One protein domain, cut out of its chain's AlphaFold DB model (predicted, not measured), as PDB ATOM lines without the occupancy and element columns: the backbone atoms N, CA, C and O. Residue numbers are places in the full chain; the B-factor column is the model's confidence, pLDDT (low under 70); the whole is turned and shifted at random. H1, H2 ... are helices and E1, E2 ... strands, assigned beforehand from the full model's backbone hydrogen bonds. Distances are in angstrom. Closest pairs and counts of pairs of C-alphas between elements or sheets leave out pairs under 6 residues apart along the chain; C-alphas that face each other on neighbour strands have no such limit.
ATOM      1  N   PRO A  18      15.178 -52.501 -46.626       67.75
ATOM      2  CA  PRO A  18      15.511 -51.900 -45.350       67.75
ATOM      3  C   PRO A  18      15.243 -50.392 -45.439       67.75
ATOM      4  O   PRO A  18      15.455 -49.800 -46.502       67.75
ATOM      5  N   PRO A  19      14.718 -49.776 -44.370       75.25
ATOM      6  CA  PRO A  19      14.466 -48.349 -44.386       75.25
ATOM      7  C   PRO A  19      15.778 -47.591 -44.609       75.25
ATOM      8  O   PRO A  19      16.797 -47.929 -44.004       75.25
ATOM      9  N   LEU A  20      15.736 -46.570 -45.463       83.44
ATOM     10  CA  LEU A  20      16.875 -45.690 -45.702       83.44
ATOM     11  C   LEU A  20      16.968 -44.695 -44.552       83.44
ATOM     12  O   LEU A  20      16.027 -43.946 -44.292       83.44
ATOM     13  N   LEU A  21      18.096 -44.711 -43.851       84.56
ATOM     14  CA  LEU A  21      18.365 -43.816 -42.735       84.56
ATOM     15  C   LEU A  21      19.134 -42.607 -43.256       84.56
ATOM     16  O   LEU A  21      20.316 -42.713 -43.577       84.56
ATOM     17  N   LEU A  22      18.466 -41.459 -43.313       88.25
ATOM     18  CA  LEU A  22      19.055 -40.217 -43.793       88.25
ATOM     19  C   LEU A  22      19.246 -39.228 -42.645       88.25
ATOM     20  O   LEU A  22      18.338 -38.971 -41.858       88.25
ATOM     21  N   ARG A  23      20.427 -38.626 -42.566       86.12
ATOM     22  CA  ARG A  23      20.741 -37.543 -41.638       86.12
ATOM     23  C   ARG A  23      20.552 -36.205 -42.335       86.12
ATOM     24  O   ARG A  23      21.167 -35.952 -43.366       86.12
ATOM     25  N   ALA A  24      19.746 -35.324 -41.753       87.06
ATOM     26  CA  ALA A  24      19.620 -33.960 -42.258       87.06
ATOM     27  C   ALA A  24      20.851 -33.126 -41.850       87.06
ATOM     28  O   ALA A  24      21.127 -32.964 -40.660       87.06
ATOM     29  N   LEU A  25      21.587 -32.591 -42.828       83.81
ATOM     30  CA  LEU A  25      22.813 -31.814 -42.634       83.81
ATOM     31  C   LEU A  25      22.809 -30.575 -43.547       83.81
ATOM     32  O   LEU A  25      22.877 -30.702 -44.765       83.81
ATOM     33  N   ASN A  26      22.727 -29.368 -42.970       82.12
ATOM     34  CA  ASN A  26      22.814 -28.080 -43.687       82.12
ATOM     35  C   ASN A  26      21.980 -27.993 -44.990       82.12
ATOM     36  O   ASN A  26      22.462 -27.513 -46.014       82.12
ATOM     37  N   GLY A  27      20.727 -28.465 -44.964       83.19
ATOM     38  CA  GLY A  27      19.817 -28.421 -46.121       83.19
ATOM     39  C   GLY A  27      19.973 -29.573 -47.122       83.19
ATOM     40  O   GLY A  27      19.315 -29.570 -48.160       83.19
ATOM     41  N   LYS A  28      20.813 -30.562 -46.809       87.62
ATOM     42  CA  LYS A  28      20.950 -31.830 -47.534       87.62
ATOM     43  C   LYS A  28      20.615 -33.017 -46.637       87.62
ATOM     44  O   LYS A  28      20.526 -32.875 -45.415       87.62
ATOM     45  N   TYR A  29      20.488 -34.189 -47.244       90.06
ATOM     46  CA  TYR A  29      20.263 -35.453 -46.557       90.06
ATOM     47  C   TYR A  29      21.394 -36.422 -46.867       90.06
ATOM     48  O   TYR A  29      21.741 -36.600 -48.026       90.06
ATOM     49  N   VAL A  30      21.989 -37.037 -45.852       89.94
ATOM     50  CA  VAL A  30      23.127 -37.946 -46.037       89.94
ATOM     51  C   VAL A  30      22.800 -39.331 -45.502       89.94
ATOM     52  O   VAL A  30      22.322 -39.466 -44.378       89.94
ATOM     53  N   GLU A  31      23.027 -40.364 -46.302       88.38
ATOM     54  CA  GLU A  31      22.965 -41.750 -45.846       88.38
ATOM     55  C   GLU A  31      24.283 -42.099 -45.163       88.38
ATOM     56  O   GLU A  31      25.360 -41.874 -45.719       88.38
ATOM     57  N   CYS A  32      24.197 -42.649 -43.956       81.19
ATOM     58  CA  CYS A  32      25.360 -43.092 -43.198       81.19
ATOM     59  C   CYS A  32      25.356 -44.612 -43.068       81.19
ATOM     60  O   CYS A  32      24.294 -45.240 -43.029       81.19
ATOM     61  N   GLU A  33      26.545 -45.199 -42.948       77.06
ATOM     62  CA  GLU A  33      26.663 -46.612 -42.603       77.06
ATOM     63  C   GLU A  33      25.936 -46.913 -41.281       77.06
ATOM     64  O   GLU A  33      26.037 -46.155 -40.308       77.06
ATOM     65  N   PRO A  34      25.198 -48.034 -41.206       65.56
ATOM     66  CA  PRO A  34      24.677 -48.484 -39.930       65.56
ATOM     67  C   PRO A  34      25.861 -48.770 -38.990       65.56
ATOM     68  O   PRO A  34      26.891 -49.273 -39.431       65.56
ATOM     69  N   TRP A  35      25.685 -48.500 -37.690       63.28
ATOM     70  CA  TRP A  35      26.650 -48.782 -36.604       63.28
ATOM     71  C   TRP A  35      27.737 -47.734 -36.314       63.28
ATOM     72  O   TRP A  35      28.742 -48.052 -35.681       63.28
ATOM     73  N   GLY A  36      27.482 -46.464 -36.633       55.44
ATOM     74  CA  GLY A  36      28.156 -45.347 -35.958       55.44
ATOM     75  C   GLY A  36      29.517 -44.957 -36.528       55.44
ATOM     76  O   GLY A  36      30.259 -44.236 -35.868       55.44
ATOM     77  N   SER A  37      29.841 -45.375 -37.750       61.41
ATOM     78  CA  SER A  37      30.783 -44.600 -38.547       61.41
ATOM     79  C   SER A  37      30.042 -43.362 -39.067       61.41
ATOM     80  O   SER A  37      29.020 -43.479 -39.738       61.41
ATOM     81  N   ASP A  38      30.566 -42.156 -38.823       69.00
ATOM     82  CA  ASP A  38      30.154 -40.921 -39.529       69.00
ATOM     83  C   ASP A  38      30.522 -40.971 -41.037       69.00
ATOM     84  O   ASP A  38      30.675 -39.948 -41.706       69.00
ATOM     85  N   ASN A  39      30.686 -42.174 -41.591       79.25
ATOM     86  CA  ASN A  39      30.959 -42.406 -42.991       79.25
ATOM     87  C   ASN A  39      29.676 -42.175 -43.777       79.25
ATOM     88  O   ASN A  39      28.697 -42.915 -43.660       79.25
ATOM     89  N   ILE A  40      29.713 -41.129 -44.591       84.12
ATOM     90  CA  ILE A  40      28.666 -40.815 -45.549       84.12
ATOM     91  C   ILE A  40      28.808 -41.781 -46.728       84.12
ATOM     92  O   ILE A  40      29.841 -41.805 -47.397       84.12
ATOM     93  N   ILE A  41      27.765 -42.571 -46.970       85.75
ATOM     94  CA  ILE A  41      27.650 -43.460 -48.130       85.75
ATOM     95  C   ILE A  41      27.200 -42.650 -49.345       85.75
ATOM     96  O   ILE A  41      27.753 -42.793 -50.435       85.75
ATOM     97  N   ALA A  42      26.191 -41.800 -49.151       87.25
ATOM     98  CA  ALA A  42      25.568 -41.025 -50.212       87.25
ATOM     99  C   ALA A  42      24.997 -39.705 -49.684       87.25
ATOM    100  O   ALA A  42      24.584 -39.604 -48.528       87.25
ATOM    101  N   GLU A  43      24.956 -38.696 -50.549       90.75
ATOM    102  CA  GLU A  43      24.271 -37.427 -50.306       90.75
ATOM    103  C   GLU A  43      23.077 -37.305 -51.252       90.75
ATOM    104  O   GLU A  43      23.166 -37.654 -52.428       90.75
ATOM    105  N   TYR A  44      21.989 -36.744 -50.740       90.25
ATOM    106  CA  TYR A  44      20.737 -36.541 -51.442       90.25
ATOM    107  C   TYR A  44      20.255 -35.106 -51.255       90.25
ATOM    108  O   TYR A  44      20.310 -34.513 -50.169       90.25
ATOM    109  N   THR A  45      19.746 -34.548 -52.341       91.88
ATOM    110  CA  THR A  45      18.949 -33.326 -52.342       91.88
ATOM    111  C   THR A  45      17.533 -33.613 -51.832       91.88
ATOM    112  O   THR A  45      17.075 -34.756 -51.908       91.88
ATOM    113  N   PRO A  46      16.792 -32.603 -51.340       89.38
ATOM    114  CA  PRO A  46      15.396 -32.780 -50.940       89.38
ATOM    115  C   PRO A  46      14.537 -33.448 -52.023       89.38
ATOM    116  O   PRO A  46      13.801 -34.380 -51.734       89.38
ATOM    117  N   GLN A  47      14.726 -33.061 -53.289       90.75
ATOM    118  CA  GLN A  47      13.985 -33.623 -54.419       90.75
ATOM    119  C   GLN A  47      14.306 -35.103 -54.681       90.75
ATOM    120  O   GLN A  47      13.495 -35.824 -55.259       90.75
ATOM    121  N   GLU A  48      15.510 -35.558 -54.330       90.12
ATOM    122  CA  GLU A  48      15.879 -36.972 -54.424       90.12
ATOM    123  C   GLU A  48      15.288 -37.773 -53.269       90.12
ATOM    124  O   GLU A  48      14.827 -38.890 -53.490       90.12
ATOM    125  N   VAL A  49      15.237 -37.191 -52.069       89.06
ATOM    126  CA  VAL A  49      14.576 -37.808 -50.914       89.06
ATOM    127  C   VAL A  49      13.081 -37.984 -51.159       89.06
ATOM    128  O   VAL A  49      12.581 -39.080 -50.928       89.06
ATOM    129  N   ASP A  50      12.409 -36.987 -51.738       89.12
ATOM    130  CA  ASP A  50      10.990 -37.087 -52.113       89.12
ATOM    131  C   ASP A  50      10.731 -38.304 -53.026       89.12
ATOM    132  O   ASP A  50       9.783 -39.062 -52.834       89.12
ATOM    133  N   LYS A  51      11.626 -38.564 -53.991       89.44
ATOM    134  CA  LYS A  51      11.543 -39.747 -54.874       89.44
ATOM    135  C   LYS A  51      11.868 -41.055 -54.150       89.44
ATOM    136  O   LYS A  51      11.347 -42.117 -54.503       89.44
ATOM    137  N   LEU A  52      12.768 -41.015 -53.170       85.94
ATOM    138  CA  LEU A  52      13.099 -42.185 -52.357       85.94
ATOM    139  C   LEU A  52      11.922 -42.581 -51.465       85.94
ATOM    140  O   LEU A  52      11.667 -43.776 -51.332       85.94
ATOM    141  N   GLU A  53      11.164 -41.618 -50.939       85.00
ATOM    142  CA  GLU A  53       9.955 -41.864 -50.140       85.00
ATOM    143  C   GLU A  53       8.848 -42.590 -50.922       85.00
ATOM    144  O   GLU A  53       8.106 -43.384 -50.344       85.00
ATOM    145  N   GLU A  54       8.774 -42.412 -52.246       83.38
ATOM    146  CA  GLU A  54       7.825 -43.142 -53.102       83.38
ATOM    147  C   GLU A  54       8.159 -44.638 -53.236       83.38
ATOM    148  O   GLU A  54       7.292 -45.459 -53.545       83.38
ATOM    149  N   THR A  55       9.425 -45.013 -53.035       80.06
ATOM    150  CA  THR A  55       9.943 -46.352 -53.368       80.06
ATOM    151  C   THR A  55      10.494 -47.126 -52.172       80.06
ATOM    152  O   THR A  55      10.662 -48.351 -52.264       80.06
ATOM    153  N   HIS A  56      10.794 -46.427 -51.077       80.19
ATOM    154  CA  HIS A  56      11.421 -46.930 -49.862       80.19
ATOM    155  C   HIS A  56      10.853 -46.209 -48.641       80.19
ATOM    156  O   HIS A  56      10.450 -45.052 -48.691       80.19
ATOM    157  N   LYS A  57      10.891 -46.882 -47.492       81.06
ATOM    158  CA  LYS A  57      10.617 -46.225 -46.216       81.06
ATOM    159  C   LYS A  57      11.839 -45.394 -45.823       81.06
ATOM    160  O   LYS A  57      12.832 -45.961 -45.373       81.06
ATOM    161  N   VAL A  58      11.779 -44.080 -45.995       84.62
ATOM    162  CA  VAL A  58      12.845 -43.171 -45.555       84.62
ATOM    163  C   VAL A  58      12.609 -42.783 -44.097       84.62
ATOM    164  O   VAL A  58      11.485 -42.524 -43.672       84.62
ATOM    165  N   ILE A  59      13.674 -42.791 -43.304       84.75
ATOM    166  CA  ILE A  59      13.681 -42.329 -41.921       84.75
ATOM    167  C   ILE A  59      14.727 -41.230 -41.830       84.75
ATOM    168  O   ILE A  59      15.930 -41.489 -41.893       84.75
ATOM    169  N   ILE A  60      14.254 -39.999 -41.674       86.50
ATOM    170  CA  ILE A  60      15.111 -38.833 -41.505       86.50
ATOM    171  C   ILE A  60      15.340 -38.615 -40.012       86.50
ATOM    172  O   ILE A  60      14.384 -38.490 -39.247       86.50
ATOM    173  N   TYR A  61      16.601 -38.559 -39.594       81.25
ATOM    174  CA  TYR A  61      16.975 -38.296 -38.209       81.25
ATOM    175  C   TYR A  61      17.891 -37.070 -38.105       81.25
ATOM    176  O   TYR A  61      18.761 -36.827 -38.944       81.25
ATOM    177  N   GLN A  62      17.687 -36.275 -37.057       73.62
ATOM    178  CA  GLN A  62      18.588 -35.198 -36.655       73.62
ATOM    179  C   GLN A  62      19.233 -35.576 -35.325       73.62
ATOM    180  O   GLN A  62      18.535 -35.878 -34.362       73.62
TER     181      GLN A  62
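This is residues 18 to 62 of the 65 residues of an uncharacterized protein of Isachenkonia alkalipeptolytica (UniProt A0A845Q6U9). A small, strongly twisted sheet of four strands has one short helix, H1, packed over one of its faces, while the other face is bare. E1 and E2 make the middle of the sheet, and E3 and E4 its edges. The printed part has 45 residues, with E1, E2, E3, H1 and E4 in that order along the chain; the sheet runs E3, E2, E1, E4 and is mixed, and the class is mixed, helices and strands. It is compact, with a radius of gyration of the C-alphas of 9.8 A, and its rounded outline spans 27 by 24 by 16 A.

E1, residues 20 to 25, begins at C-alpha 20 (16.875, -45.690, -45.702) and is 15.4 A long. E2, residues 28 to 32, is 12.8 A long. E3 is residues 40 to 44, H1 residues 46 to 53, and E4 residues 58 to 61, ending at C-alpha 61 (16.975, -38.296, -38.209).

E1, E2 and E3 form a meander, each strand the antiparallel neighbour of the one before, with hairpins E1 and E2, and E2 and E3. N 23 and O 30 are 2.8 A apart, and N 31 and O 42 also 2.8 A, within hydrogen-bond range. E4 is parallel to E1 at 39 degrees, with N 59 and O 20 at 2.8 A. E3, H1 and E4 are a split strand-helix-strand unit, two strands of one sheet that are not neighbours, with H1 between them along the chain and E2 and E1 between them in the sheet, and its crossover is right-handed. H1 is on the sheet at a height of 8.3 A, over E1 and only just not over E2, on which 2 of its C-alphas fall; it runs along the strands, at 18 degrees to E1 on the local plane. The closest C-alphas of H1 and E2 are those of Pro 46 and Lys 28, 6.6 A. In H1, 3 of 4 O i to N i+4 pairs are within hydrogen-bond range. E3 and E4 are apart.

The C-alphas farthest apart are those of Ser 37 and Glu 54, 27.2 A. The printed part has no cut and no long link. Mean pLDDT of the printed part is 82.3; residue 18 and residues 34 to 38 are under 70.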